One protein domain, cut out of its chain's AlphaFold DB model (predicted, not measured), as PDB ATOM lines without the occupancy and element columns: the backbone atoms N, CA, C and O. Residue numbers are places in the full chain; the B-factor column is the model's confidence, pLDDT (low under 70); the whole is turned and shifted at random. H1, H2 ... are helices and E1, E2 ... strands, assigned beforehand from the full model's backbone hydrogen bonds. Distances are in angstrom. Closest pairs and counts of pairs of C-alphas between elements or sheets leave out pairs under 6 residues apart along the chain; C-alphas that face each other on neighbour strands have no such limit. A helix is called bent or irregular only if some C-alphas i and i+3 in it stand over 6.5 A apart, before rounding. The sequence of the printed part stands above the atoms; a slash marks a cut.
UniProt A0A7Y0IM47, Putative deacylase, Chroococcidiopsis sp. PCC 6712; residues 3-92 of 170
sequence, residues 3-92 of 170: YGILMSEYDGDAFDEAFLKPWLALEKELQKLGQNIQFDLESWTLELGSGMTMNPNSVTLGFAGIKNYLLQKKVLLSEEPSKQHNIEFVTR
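AT A GLANCE: This is residues 3 to 92 of the 170 residues of the protein "Putative deacylase" of Chroococcidiopsis sp. PCC 6712 (UniProt A0A7Y0IM47). Two helices, H1 and H2, stand apart in a loose, open layer, with the long link between them, residues 33 to 55, folding back through the middle. A small pair of parallel strands, E1 and E2, lies over one side of this layer. The printed part has 90 residues, with two named helices and two named strands in the order E1, H1, H2, E2; the sheet's order is E1, E2. The class is mixed, helices and strands, with under half of the residues in named elements. The whole is loose, with a radius of gyration of the C-alphas of 16.4 A and spans of 49 by 35 by 21 A.

IN THESE COORDINATES: E1, residues 3 to 6, begins at C-alpha 3, (-2.668, 10.237, -2.315), and is 9.3 A long. H1, residues 15 to 32, is 26.9 A long; it is irregular, with C-alphas 19 and 22 7.0 A apart. H2, residues 56 to 72, is 24.4 A long and begins at C-alpha 56, (4.751, 17.818, -18.651). E2, residues 87 to 91, is 12.9 A long and ends at C-alpha 91, (-9.920, 4.528, 1.455).

HOW THE PARTS SIT: E1 and E2 are parallel neighbours, with 40 degrees between their directions. The C-alphas of Gly 4 and Phe 89 face each other at 4.6 A. N 6 and O 90, at 2.8 A, are within hydrogen-bond range, as are N 90 and O 4, at 2.9 A. E1, H1, H2 and E2 form a strand-helix-strand unit, two parallel strands with helices between them along the chain, and its crossover is right-handed. H1 and H2 are apart, as are E1 and H2, and H1 and E2. Every O i to N i+4 pair is within hydrogen-bond range in H2, and 12 of 14 in H1.

THE WHOLE: The two C-alphas farthest apart, those of Gly 34 and Thr 53, are 50.7 A apart. The printed part has no cut. The links H1 to H2, 23 residues, and H2 to E2, 14 residues, are long; E1 to H1, 8 residues, is short. The mean pLDDT of the printed part is 88.0, and residues 10 to 12 and 79 to 82 are under 70.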
ATOM      1  N   TYR A   3      -1.771  11.187  -2.965       87.44
ATOM      2  CA  TYR A   3      -2.668  10.237  -2.315       87.44
ATOM      3  C   TYR A   3      -2.776   8.973  -3.158       87.44
ATOM      4  O   TYR A   3      -2.888   9.049  -4.381       87.44
ATOM      5  N   GLY A   4      -2.763   7.818  -2.501       90.44
ATOM      6  CA  GLY A   4      -3.109   6.537  -3.106       90.44
ATOM      7  C   GLY A   4      -4.489   6.109  -2.627       90.44
ATOM      8  O   GLY A   4      -4.715   6.023  -1.421       90.44
ATOM      9  N   ILE A   5      -5.415   5.829  -3.544       90.69
ATOM     10  CA  ILE A   5      -6.725   5.288  -3.171       90.69
ATOM     11  C   ILE A   5      -6.576   3.777  -2.991       90.69
ATOM     12  O   ILE A   5      -6.308   3.049  -3.942       90.69
ATOM     13  N   LEU A   6      -6.741   3.306  -1.756       90.12
ATOM     14  CA  LEU A   6      -6.742   1.886  -1.442       90.12
ATOM     15  C   LEU A   6      -8.135   1.305  -1.701       90.12
ATOM     16  O   LEU A   6      -9.094   1.569  -0.965       90.12
ATOM     17  N   MET A   7      -8.221   0.484  -2.743       85.06
ATOM     18  CA  MET A   7      -9.426  -0.255  -3.102       85.06
ATOM     19  C   MET A   7      -9.534  -1.507  -2.227       85.06
ATOM     20  O   MET A   7      -8.699  -2.404  -2.303       85.06
ATOM     21  N   SER A   8     -10.544  -1.533  -1.356       75.00
ATOM     22  CA  SER A   8     -10.855  -2.670  -0.467       75.00
ATOM     23  C   SER A   8     -12.102  -3.441  -0.901       75.00
ATOM     24  O   SER A   8     -12.282  -4.596  -0.517       75.00
ATOM     25  N   GLU A   9     -12.934  -2.817  -1.732       71.44
ATOM     26  CA  GLU A   9     -14.111  -3.402  -2.358       71.44
ATOM     27  C   GLU A   9     -13.982  -3.221  -3.871       71.44
ATOM     28  O   GLU A   9     -13.528  -2.173  -4.328       71.44
ATOM     29  N   TYR A  10     -14.354  -4.259  -4.622       68.06
ATOM     30  CA  TYR A  10     -14.137  -4.345  -6.066       68.06
ATOM     31  C   TYR A  10     -15.480  -4.464  -6.782       68.06
ATOM     32  O   TYR A  10     -16.161  -5.490  -6.646       68.06
ATOM     33  N   ASP A  11     -15.847  -3.444  -7.553       69.00
ATOM     34  CA  ASP A  11     -17.038  -3.472  -8.408       69.00
ATOM     35  C   ASP A  11     -16.777  -4.279  -9.697       69.00
ATOM     36  O   ASP A  11     -17.679  -4.952 -10.199       69.00
ATOM     37  N   GLY A  12     -15.507  -4.419 -10.094       65.69
ATOM     38  CA  GLY A  12     -15.042  -5.237 -11.210       65.69
ATOM     39  C   GLY A  12     -15.044  -4.516 -12.553       65.69
ATOM     40  O   GLY A  12     -14.867  -5.184 -13.573       65.69
ATOM     41  N   ASP A  13     -15.231  -3.198 -12.558       80.12
ATOM     42  CA  ASP A  13     -15.410  -2.423 -13.787       80.12
ATOM     43  C   ASP A  13     -14.098  -1.800 -14.307       80.12
ATOM     44  O   ASP A  13     -14.043  -1.324 -15.445       80.12
ATOM     45  N   ALA A  14     -13.017  -1.843 -13.516       88.19
ATOM     46  CA  ALA A  14     -11.701  -1.315 -13.878       88.19
ATOM     47  C   ALA A  14     -10.668  -2.412 -14.213       88.19
ATOM     48  O   ALA A  14     -10.763  -3.567 -13.790       88.19
ATOM     49  N   PHE A  15      -9.666  -2.060 -15.027       90.50
ATOM     50  CA  PHE A  15      -8.690  -3.018 -15.564       90.50
ATOM     51  C   PHE A  15      -7.745  -3.578 -14.492       90.50
ATOM     52  O   PHE A  15      -7.408  -4.763 -14.515       90.50
ATOM     53  N   ASP A  16      -7.336  -2.741 -13.545       90.69
ATOM     54  CA  ASP A  16      -6.531  -3.143 -12.398       90.69
ATOM     55  C   ASP A  16      -7.270  -4.142 -11.497       90.69
ATOM     56  O   ASP A  16      -6.685  -5.151 -11.089       90.69
ATOM     57  N   GLU A  17      -8.564  -3.914 -11.269       89.75
ATOM     58  CA  GLU A  17      -9.439  -4.842 -10.557       89.75
ATOM     59  C   GLU A  17      -9.615  -6.155 -11.320       89.75
ATOM     60  O   GLU A  17      -9.467  -7.233 -10.742       89.75
ATOM     61  N   ALA A  18      -9.890  -6.085 -12.626       90.56
ATOM     62  CA  ALA A  18     -10.044  -7.262 -13.476       90.56
ATOM     63  C   ALA A  18      -8.782  -8.141 -13.476       90.56
ATOM     64  O   ALA A  18      -8.889  -9.369 -13.523       90.56
ATOM     65  N   PHE A  19      -7.598  -7.529 -13.376       92.12
ATOM     66  CA  PHE A  19      -6.330  -8.242 -13.250       92.12
ATOM     67  C   PHE A  19      -6.166  -8.931 -11.884       92.12
ATOM     68  O   PHE A  19      -5.815 -10.111 -11.853       92.12
ATOM     69  N   LEU A  20      -6.416  -8.241 -10.761       91.75
ATOM     70  CA  LEU A  20      -6.166  -8.790  -9.414       91.75
ATOM     71  C   LEU A  20      -7.256  -9.738  -8.902       91.75
ATOM     72  O   LEU A  20      -6.955 -10.701  -8.193       91.75
ATOM     73  N   LYS A  21      -8.521  -9.488  -9.240       89.38
ATOM     74  CA  LYS A  21      -9.683 -10.171  -8.648       89.38
ATOM     75  C   LYS A  21      -9.645 -11.702  -8.761       89.38
ATOM     76  O   LYS A  21      -9.965 -12.354  -7.763       89.38
ATOM     77  N   PRO A  22      -9.239 -12.314  -9.895       92.50
ATOM     78  CA  PRO A  22      -9.130 -13.770  -9.981       92.50
ATOM     79  C   PRO A  22      -8.141 -14.363  -8.968       92.50
ATOM     80  O   PRO A  22      -8.412 -15.421  -8.401       92.50
ATOM     81  N   TRP A  23      -7.028 -13.674  -8.704       94.06
ATOM     82  CA  TRP A  23      -5.995 -14.132  -7.772       94.06
ATOM     83  C   TRP A  23      -6.466 -14.044  -6.324       94.06
ATOM     84  O   TRP A  23      -6.370 -15.029  -5.600       94.06
ATOM     85  N   LEU A  24      -7.085 -12.927  -5.935       91.50
ATOM     86  CA  LEU A  24      -7.666 -12.762  -4.596       91.50
ATOM     87  C   LEU A  24      -8.790 -13.776  -4.327       91.50
ATOM     88  O   LEU A  24      -8.905 -14.330  -3.232       91.50
ATOM     89  N   ALA A  25      -9.625 -14.055  -5.333       92.81
ATOM     90  CA  ALA A  25     -10.648 -15.091  -5.228       92.81
ATOM     91  C   ALA A  25     -10.023 -16.480  -5.026       92.81
ATOM     92  O   ALA A  25     -10.490 -17.245  -4.183       92.81
ATOM     93  N   LEU A  26      -8.944 -16.787  -5.754       95.81
ATOM     94  CA  LEU A  26      -8.218 -18.045  -5.610       95.81
ATOM     95  C   LEU A  26      -7.597 -18.192  -4.214       95.81
ATOM     96  O   LEU A  26      -7.762 -19.245  -3.605       95.81
ATOM     97  N   GLU A  27      -6.956 -17.151  -3.674       95.69
ATOM     98  CA  GLU A  27      -6.435 -17.150  -2.294       95.69
ATOM     99  C   GLU A  27      -7.531 -17.495  -1.284       95.69
ATOM    100  O   GLU A  27      -7.353 -18.371  -0.437       95.69
ATOM    101  N   LYS A  28      -8.707 -16.869  -1.419       94.88
ATOM    102  CA  LYS A  28      -9.853 -17.115  -0.538       94.88
ATOM    103  C   LYS A  28     -10.362 -18.554  -0.625       94.88
ATOM    104  O   LYS A  28     -10.688 -19.145   0.404       94.88
ATOM    105  N   GLU A  29     -10.463 -19.131  -1.823       97.50
ATOM    106  CA  GLU A  29     -10.906 -20.523  -1.975       97.50
ATOM    107  C   GLU A  29      -9.859 -21.520  -1.458       97.50
ATOM    108  O   GLU A  29     -10.214 -22.475  -0.768       97.50
ATOM    109  N   LEU A  30      -8.569 -21.276  -1.703       97.56
ATOM    110  CA  LEU A  30      -7.479 -22.092  -1.159       97.56
ATOM    111  C   LEU A  30      -7.456 -22.041   0.373       97.56
ATOM    112  O   LEU A  30      -7.323 -23.083   1.022       97.56
ATOM    113  N   GLN A  31      -7.696 -20.866   0.959       97.19
ATOM    114  CA  GLN A  31      -7.786 -20.699   2.407       97.19
ATOM    115  C   GLN A  31      -8.908 -21.554   3.011       97.19
ATOM    116  O   GLN A  31      -8.695 -22.202   4.037       97.19
ATOM    117  N   LYS A  32     -10.080 -21.634   2.362       97.44
ATOM    118  CA  LYS A  32     -11.183 -22.517   2.800       97.44
ATOM    119  C   LYS A  32     -10.811 -23.999   2.761       97.44
ATOM    120  O   LYS A  32     -11.358 -24.781   3.536       97.44
ATOM    121  N   LEU A  33      -9.886 -24.386   1.885       97.50
ATOM    122  CA  LEU A  33      -9.339 -25.741   1.792       97.50
ATOM    123  C   LEU A  33      -8.169 -25.983   2.767       97.50
ATOM    124  O   LEU A  33      -7.555 -27.048   2.735       97.50
ATOM    125  N   GLY A  34      -7.850 -25.016   3.634       97.69
ATOM    126  CA  GLY A  34      -6.758 -25.103   4.607       97.69
ATOM    127  C   GLY A  34      -5.381 -24.733   4.048       97.69
ATOM    128  O   GLY A  34      -4.376 -24.971   4.714       97.69
ATOM    129  N   GLN A  35      -5.313 -24.152   2.846       96.62
ATOM    130  CA  GLN A  35      -4.070 -23.684   2.233       96.62
ATOM    131  C   GLN A  35      -3.965 -22.163   2.339       96.62
ATOM    132  O   GLN A  35      -4.672 -21.430   1.655       96.62
ATOM    133  N   ASN A  36      -3.058 -21.674   3.184       95.44
ATOM    134  CA  ASN A  36      -2.821 -20.240   3.336       95.44
ATOM    135  C   ASN A  36      -1.764 -19.760   2.328       95.44
ATOM    136  O   ASN A  36      -0.583 -19.662   2.660       95.44
ATOM    137  N   ILE A  37      -2.189 -19.541   1.084       95.69
ATOM    138  CA  ILE A  37      -1.350 -19.041  -0.013       95.69
ATOM    139  C   ILE A  37      -1.679 -17.567  -0.248       95.69
ATOM    140  O   ILE A  37      -2.850 -17.204  -0.292       95.69
ATOM    141  N   GLN A  38      -0.640 -16.752  -0.429       95.06
ATOM    142  CA  GLN A  38      -0.734 -15.359  -0.856       95.06
ATOM    143  C   GLN A  38       0.177 -15.165  -2.073       95.06
ATOM    144  O   GLN A  38       1.367 -15.488  -2.016       95.06
ATOM    145  N   PHE A  39      -0.377 -14.682  -3.179       94.69
ATOM    146  CA  PHE A  39       0.360 -14.372  -4.394       94.69
ATOM    147  C   PHE A  39       1.042 -13.005  -4.256       94.69
ATOM    148  O   PHE A  39       0.437 -12.033  -3.809       94.69
ATOM    149  N   ASP A  40       2.305 -12.909  -4.676       92.62
ATOM    150  CA  ASP A  40       3.040 -11.637  -4.765       92.62
ATOM    151  C   ASP A  40       2.660 -10.900  -6.060       92.62
ATOM    152  O   ASP A  40       3.436 -10.806  -7.016       92.62
ATOM    153  N   LEU A  41       1.404 -10.458  -6.117       92.19
ATOM    154  CA  LEU A  41       0.823  -9.726  -7.234       92.19
ATOM    155  C   LEU A  41       0.281  -8.387  -6.753       92.19
ATOM    156  O   LEU A  41      -0.257  -8.256  -5.658       92.19
ATOM    157  N   GLU A  42       0.398  -7.391  -7.617       91.75
ATOM    158  CA  GLU A  42      -0.079  -6.039  -7.372       91.75
ATOM    159  C   GLU A  42      -0.551  -5.422  -8.685       91.75
ATOM    160  O   GLU A  42      -0.160  -5.855  -9.772       91.75
ATOM    161  N   SER A  43      -1.409  -4.413  -8.579       91.81
ATOM    162  CA  SER A  43      -1.944  -3.683  -9.718       91.81
ATOM    163  C   SER A  43      -2.172  -2.239  -9.318       91.81
ATOM    164  O   SER A  43      -2.618  -1.961  -8.205       91.81
ATOM    165  N   TRP A  44      -1.815  -1.337 -10.222       91.62
ATOM    166  CA  TRP A  44      -1.775   0.096  -9.982       91.62
ATOM    167  C   TRP A  44      -2.394   0.822 -11.172       91.62
ATOM    168  O   TRP A  44      -1.958   0.622 -12.308       91.62
ATOM    169  N   THR A  45      -3.338   1.717 -10.895       92.31
ATOM    170  CA  THR A  45      -3.807   2.731 -11.848       92.31
ATOM    171  C   THR A  45      -3.188   4.076 -11.481       92.31
ATOM    172  O   THR A  45      -3.190   4.477 -10.318       92.31
ATOM    173  N   LEU A  46      -2.606   4.765 -12.467       91.81
ATOM    174  CA  LEU A  46      -1.950   6.059 -12.274       91.81
ATOM    175  C   LEU A  46      -2.783   7.179 -12.900       91.81
ATOM    176  O   LEU A  46      -2.838   7.301 -14.123       91.81
ATOM    177  N   GLU A  47      -3.343   8.047 -12.060       89.31
ATOM    178  CA  GLU A  47      -4.069   9.247 -12.486       89.31
ATOM    179  C   GLU A  47      -3.110  10.442 -12.608       89.31
ATOM    180  O   GLU A  47      -2.835  11.171 -11.655       89.31
ATOM    181  N   LEU A  48      -2.535  10.626 -13.800       88.88
ATOM    182  CA  LEU A  48      -1.442  11.579 -14.051       88.88
ATOM    183  C   LEU A  48      -1.919  12.940 -14.589       88.88
ATOM    184  O   LEU A  48      -1.272  13.551 -15.443       88.88
ATOM    185  N   GLY A  49      -3.028  13.454 -14.059       86.06
ATOM    186  CA  GLY A  49      -3.563  14.778 -14.381       86.06
ATOM    187  C   GLY A  49      -4.964  14.734 -14.983       86.06
ATOM    188  O   GLY A  49      -5.705  13.781 -14.793       86.06
ATOM    189  N   SER A  50      -5.341  15.797 -15.692       83.19
ATOM    190  CA  SER A  50      -6.684  15.947 -16.258       83.19
ATOM    191  C   SER A  50      -6.783  15.403 -17.682       83.19
ATOM    192  O   SER A  50      -5.843  15.522 -18.473       83.19
ATOM    193  N   GLY A  51      -7.974  14.941 -18.059       84.38
ATOM    194  CA  GLY A  51      -8.277  14.555 -19.434       84.38
ATOM    195  C   GLY A  51      -8.007  15.670 -20.456       84.38
ATOM    196  O   GLY A  51      -8.163  16.861 -20.179       84.38
ATOM    197  N   MET A  52      -7.608  15.263 -21.665       84.88
ATOM    198  CA  MET A  52      -7.433  16.124 -22.850       84.88
ATOM    199  C   MET A  52      -6.422  17.277 -22.702       84.88
ATOM    200  O   MET A  52      -6.376  18.159 -23.556       84.88
ATOM    201  N   THR A  53      -5.584  17.269 -21.659       87.62
ATOM    202  CA  THR A  53      -4.560  18.296 -21.419       87.62
ATOM    203  C   THR A  53      -3.215  17.639 -21.136       87.62
ATOM    204  O   THR A  53      -3.111  16.762 -20.285       87.62
ATOM    205  N   MET A  54      -2.158  18.074 -21.824       86.50
ATOM    206  CA  MET A  54      -0.804  17.617 -21.515       86.50
ATOM    207  C   MET A  54      -0.274  18.344 -20.277       86.50
ATOM    208  O   MET A  54      -0.228  19.573 -20.250       86.50
ATOM    209  N   ASN A  55       0.197  17.585 -19.288       88.88
ATOM    210  CA  ASN A  55       0.922  18.117 -18.136       88.88
ATOM    211  C   ASN A  55       2.354  17.544 -18.107       88.88
ATOM    212  O   ASN A  55       2.557  16.428 -17.623       88.88
ATOM    213  N   PRO A  56       3.361  18.285 -18.613       91.44
ATOM    214  CA  PRO A  56       4.751  17.818 -18.651       91.44
ATOM    215  C   PRO A  56       5.327  17.429 -17.282       91.44
ATOM    216  O   PRO A  56       6.152  16.516 -17.194       91.44
ATOM    217  N   ASN A  57       4.874  18.085 -16.208       89.88
ATOM    218  CA  ASN A  57       5.299  17.756 -14.850       89.88
ATOM    219  C   ASN A  57       4.735  16.395 -14.427       89.88
ATOM    220  O   ASN A  57       5.495  15.553 -13.954       89.88
ATOM    221  N   SER A  58       3.443  16.142 -14.668       89.44
ATOM    222  CA  SER A  58       2.838  14.833 -14.390       89.44
ATOM    223  C   SER A  58       3.495  13.708 -15.186       89.44
ATOM    224  O   SER A  58       3.746  12.641 -14.635       89.44
ATOM    225  N   VAL A  59       3.837  13.949 -16.457       90.06
ATOM    226  CA  VAL A  59       4.551  12.969 -17.295       90.06
ATOM    227  C   VAL A  59       5.920  12.641 -16.700       90.06
ATOM    228  O   VAL A  59       6.280  11.472 -16.575       90.06
ATOM    229  N   THR A  60       6.671  13.667 -16.299       90.75
ATOM    230  CA  THR A  60       8.009  13.504 -15.716       90.75
ATOM    231  C   THR A  60       7.956  12.726 -14.399       90.75
ATOM    232  O   THR A  60       8.738  11.795 -14.201       90.75
ATOM    233  N   LEU A  61       7.012  13.072 -13.517       88.06
ATOM    234  CA  LEU A  61       6.810  12.393 -12.234       88.06
ATOM    235  C   LEU A  61       6.336  10.948 -12.423       88.06
ATOM    236  O   LEU A  61       6.905  10.040 -11.821       88.06
ATOM    237  N   GLY A  62       5.360  10.718 -13.305       90.12
ATOM    238  CA  GLY A  62       4.855   9.382 -13.616       90.12
ATOM    239  C   GLY A  62       5.940   8.471 -14.189       90.12
ATOM    240  O   GLY A  62       6.104   7.340 -13.734       90.12
ATOM    241  N   PHE A  63       6.754   8.977 -15.121       91.06
ATOM    242  CA  PHE A  63       7.879   8.225 -15.678       91.06
ATOM    243  C   PHE A  63       8.918   7.851 -14.610       91.06
ATOM    244  O   PHE A  63       9.363   6.701 -14.552       91.06
ATOM    245  N   ALA A  64       9.283   8.793 -13.734       89.50
ATOM    246  CA  ALA A  64      10.196   8.524 -12.624       89.50
ATOM    247  C   ALA A  64       9.621   7.485 -11.642       89.50
ATOM    248  O   ALA A  64      10.338   6.572 -11.228       89.50
ATOM    249  N   GLY A  65       8.324   7.576 -11.328       89.75
ATOM    250  CA  GLY A  65       7.612   6.622 -10.476       89.75
ATOM    251  C   GLY A  65       7.609   5.205 -11.049       89.75
ATOM    252  O   GLY A  65       7.999   4.265 -10.357       89.75
ATOM    253  N   ILE A  66       7.279   5.049 -12.335       91.94
ATOM    254  CA  ILE A  66       7.316   3.749 -13.026       91.94
ATOM    255  C   ILE A  66       8.733   3.165 -12.997       91.94
ATOM    256  O   ILE A  66       8.913   1.987 -12.691       91.94
ATOM    257  N   LYS A  67       9.761   3.982 -13.264       91.12
ATOM    258  CA  LYS A  67      11.155   3.526 -13.199       91.12
ATOM    259  C   LYS A  67      11.515   3.028 -11.795       91.12
ATOM    260  O   LYS A  67      12.115   1.962 -11.678       91.12
ATOM    261  N   ASN A  68      11.141   3.764 -10.747       90.19
ATOM    262  CA  ASN A  68      11.384   3.354  -9.361       90.19
ATOM    263  C   ASN A  68      10.701   2.029  -9.030       90.19
ATOM    264  O   ASN A  68      11.339   1.141  -8.470       90.19
ATOM    265  N   TYR A  69       9.435   1.888  -9.417       91.00
ATOM    266  CA  TYR A  69       8.671   0.665  -9.218       91.00
ATOM    267  C   TYR A  69       9.348  -0.539  -9.894       91.00
ATOM    268  O   TYR A  69       9.598  -1.561  -9.256       91.00
ATOM    269  N   LEU A  70       9.756  -0.403 -11.160       92.31
ATOM    270  CA  LEU A  70      10.428  -1.480 -11.897       92.31
ATOM    271  C   LEU A  70      11.820  -1.822 -11.340       92.31
ATOM    272  O   LEU A  70      12.221  -2.988 -11.378       92.31
ATOM    273  N   LEU A  71      12.554  -0.836 -10.816       91.44
ATOM    274  CA  LEU A  71      13.812  -1.072 -10.099       91.44
ATOM    275  C   LEU A  71      13.572  -1.847  -8.801       91.44
ATOM    276  O   LEU A  71      14.261  -2.831  -8.538       91.44
ATOM    277  N   GLN A  72      12.559  -1.462  -8.021       89.25
ATOM    278  CA  GLN A  72      12.191  -2.155  -6.784       89.25
ATOM    279  C   GLN A  72      11.756  -3.604  -7.048       89.25
ATOM    280  O   GLN A  72      12.169  -4.507  -6.319       89.25
ATOM    281  N   LYS A  73      11.003  -3.850  -8.129       90.88
ATOM    282  CA  LYS A  73      10.626  -5.202  -8.583       90.88
ATOM    283  C   LYS A  73      11.768  -5.963  -9.266       90.88
ATOM    284  O   LYS A  73      11.559  -7.090  -9.705       90.88
ATOM    285  N   LYS A  74      12.973  -5.378  -9.344       91.88
ATOM    286  CA  LYS A  74      14.176  -5.959  -9.972       91.88
ATOM    287  C   LYS A  74      13.982  -6.334 -11.445       91.88
ATOM    288  O   LYS A  74      14.699  -7.180 -11.973       91.88
ATOM    289  N   VAL A  75      13.020  -5.696 -12.114       93.69
ATOM    290  CA  VAL A  75      12.807  -5.821 -13.563       93.69
ATOM    291  C   VAL A  75      13.873  -5.022 -14.312       93.69
ATOM    292  O   VAL A  75      14.348  -5.442 -15.363       93.69
ATOM    293  N   LEU A  76      14.276  -3.878 -13.752       90.88
ATOM    294  CA  LEU A  76      15.396  -3.076 -14.234       90.88
ATOM    295  C   LEU A  76      16.616  -3.260 -13.326       90.88
ATOM    296  O   LEU A  76      16.483  -3.389 -12.111       90.88
ATOM    297  N   LEU A  77      17.808  -3.213 -13.923       86.06
ATOM    298  CA  LEU A  77      19.090  -3.212 -13.217       86.06
ATOM    299  C   LEU A  77      19.700  -1.809 -13.328       86.06
ATOM    300  O   LEU A  77      20.068  -1.369 -14.416       86.06
ATOM    301  N   SER A  78      19.757  -1.076 -12.220       78.81
ATOM    302  CA  SER A  78      20.405   0.237 -12.122       78.81
ATOM    303  C   SER A  78      20.879   0.460 -10.689       78.81
ATOM    304  O   SER A  78      20.315  -0.125  -9.766       78.81
ATOM    305  N   GLU A  79      21.909   1.285 -10.511       66.75
ATOM    306  CA  GLU A  79      22.577   1.455  -9.215       66.75
ATOM    307  C   GLU A  79      21.827   2.391  -8.255       66.75
ATOM    308  O   GLU A  79      21.991   2.260  -7.049       66.75
ATOM    309  N   GLU A  80      20.960   3.284  -8.746       69.88
ATOM    310  CA  GLU A  80      20.353   4.324  -7.904       69.88
ATOM    311  C   GLU A  80      18.843   4.483  -8.190       69.88
ATOM    312  O   GLU A  80      18.461   4.933  -9.282       69.88
ATOM    313  N   PRO A  81      17.953   4.131  -7.240       65.56
ATOM    314  CA  PRO A  81      16.552   4.538  -7.303       65.56
ATOM    315  C   PRO A  81      16.448   6.066  -7.195       65.56
ATOM    316  O   PRO A  81      17.241   6.712  -6.512       65.56
ATOM    317  N   SER A  82      15.466   6.675  -7.868       68.56
ATOM    318  CA  SER A  82      15.244   8.117  -7.703       68.56
ATOM    319  C   SER A  82      14.669   8.432  -6.312       68.56
ATOM    320  O   SER A  82      14.346   7.524  -5.544       68.56
ATOM    321  N   LYS A  83      14.568   9.724  -5.963       73.94
ATOM    322  CA  LYS A  83      14.076  10.180  -4.650       73.94
ATOM    323  C   LYS A  83      12.800   9.435  -4.241       73.94
ATOM    324  O   LYS A  83      11.834   9.388  -4.999       73.94
ATOM    325  N   GLN A  84      12.798   8.905  -3.018       71.62
ATOM    326  CA  GLN A  84      11.591   8.369  -2.403       71.62
ATOM    327  C   GLN A  84      10.586   9.496  -2.166       71.62
ATOM    328  O   GLN A  84      10.931  10.564  -1.656       71.62
ATOM    329  N   HIS A  85       9.340   9.228  -2.538       75.06
ATOM    330  CA  HIS A  85       8.195  10.090  -2.293       75.06
ATOM    331  C   HIS A  85       7.227   9.356  -1.370       75.06
ATOM    332  O   HIS A  85       6.915   8.189  -1.599       75.06
ATOM    333  N   ASN A  86       6.766  10.038  -0.323       81.19
ATOM    334  CA  ASN A  86       5.755   9.489   0.573       81.19
ATOM    335  C   ASN A  86       4.374   9.673  -0.053       81.19
ATOM    336  O   ASN A  86       4.010  10.793  -0.421       81.19
ATOM    337  N   ILE A  87       3.621   8.577  -0.123       86.38
ATOM    338  CA  ILE A  87       2.224   8.550  -0.552       86.38
ATOM    339  C   ILE A  87       1.363   8.277   0.678       86.38
ATOM    340  O   ILE A  87       1.655   7.371   1.460       86.38
ATOM    341  N   GLU A  88       0.314   9.073   0.858       89.06
ATOM    342  CA  GLU A  88      -0.695   8.837   1.889       89.06
ATOM    343  C   GLU A  88      -1.795   7.947   1.304       89.06
ATOM    344  O   GLU A  88      -2.441   8.318   0.324       89.06
ATOM    345  N   PHE A  89      -2.007   6.762   1.880       90.56
ATOM    346  CA  PHE A  89      -3.080   5.873   1.440       90.56
ATOM    347  C   PHE A  89      -4.393   6.216   2.132       90.56
ATOM    348  O   PHE A  89      -4.460   6.293   3.358       90.56
ATOM    349  N   VAL A  90      -5.445   6.372   1.336       91.50
ATOM    350  CA  VAL A  90      -6.798   6.704   1.786       91.50
ATOM    351  C   VAL A  90      -7.794   5.707   1.215       91.50
ATOM    352  O   VAL A  90      -7.627   5.203   0.109       91.50
ATOM    353  N   THR A  91      -8.849   5.399   1.960       90.81
ATOM    354  CA  THR A  91      -9.920   4.528   1.455       90.81
ATOM    355  C   THR A  91     -10.865   5.305   0.544       90.81
ATOM    356  O   THR A  91     -11.077   6.496   0.770       90.81
ATOM    357  N   ARG A  92     -11.548   4.623  -0.382       88.12
ATOM    358  CA  ARG A  92     -12.620   5.223  -1.200       88.12
ATOM    359  C   ARG A  92     -13.701   5.928  -0.368       88.12
ATOM    360  O   ARG A  92     -14.214   6.957  -0.782       88.12
TER     361      ARG A  92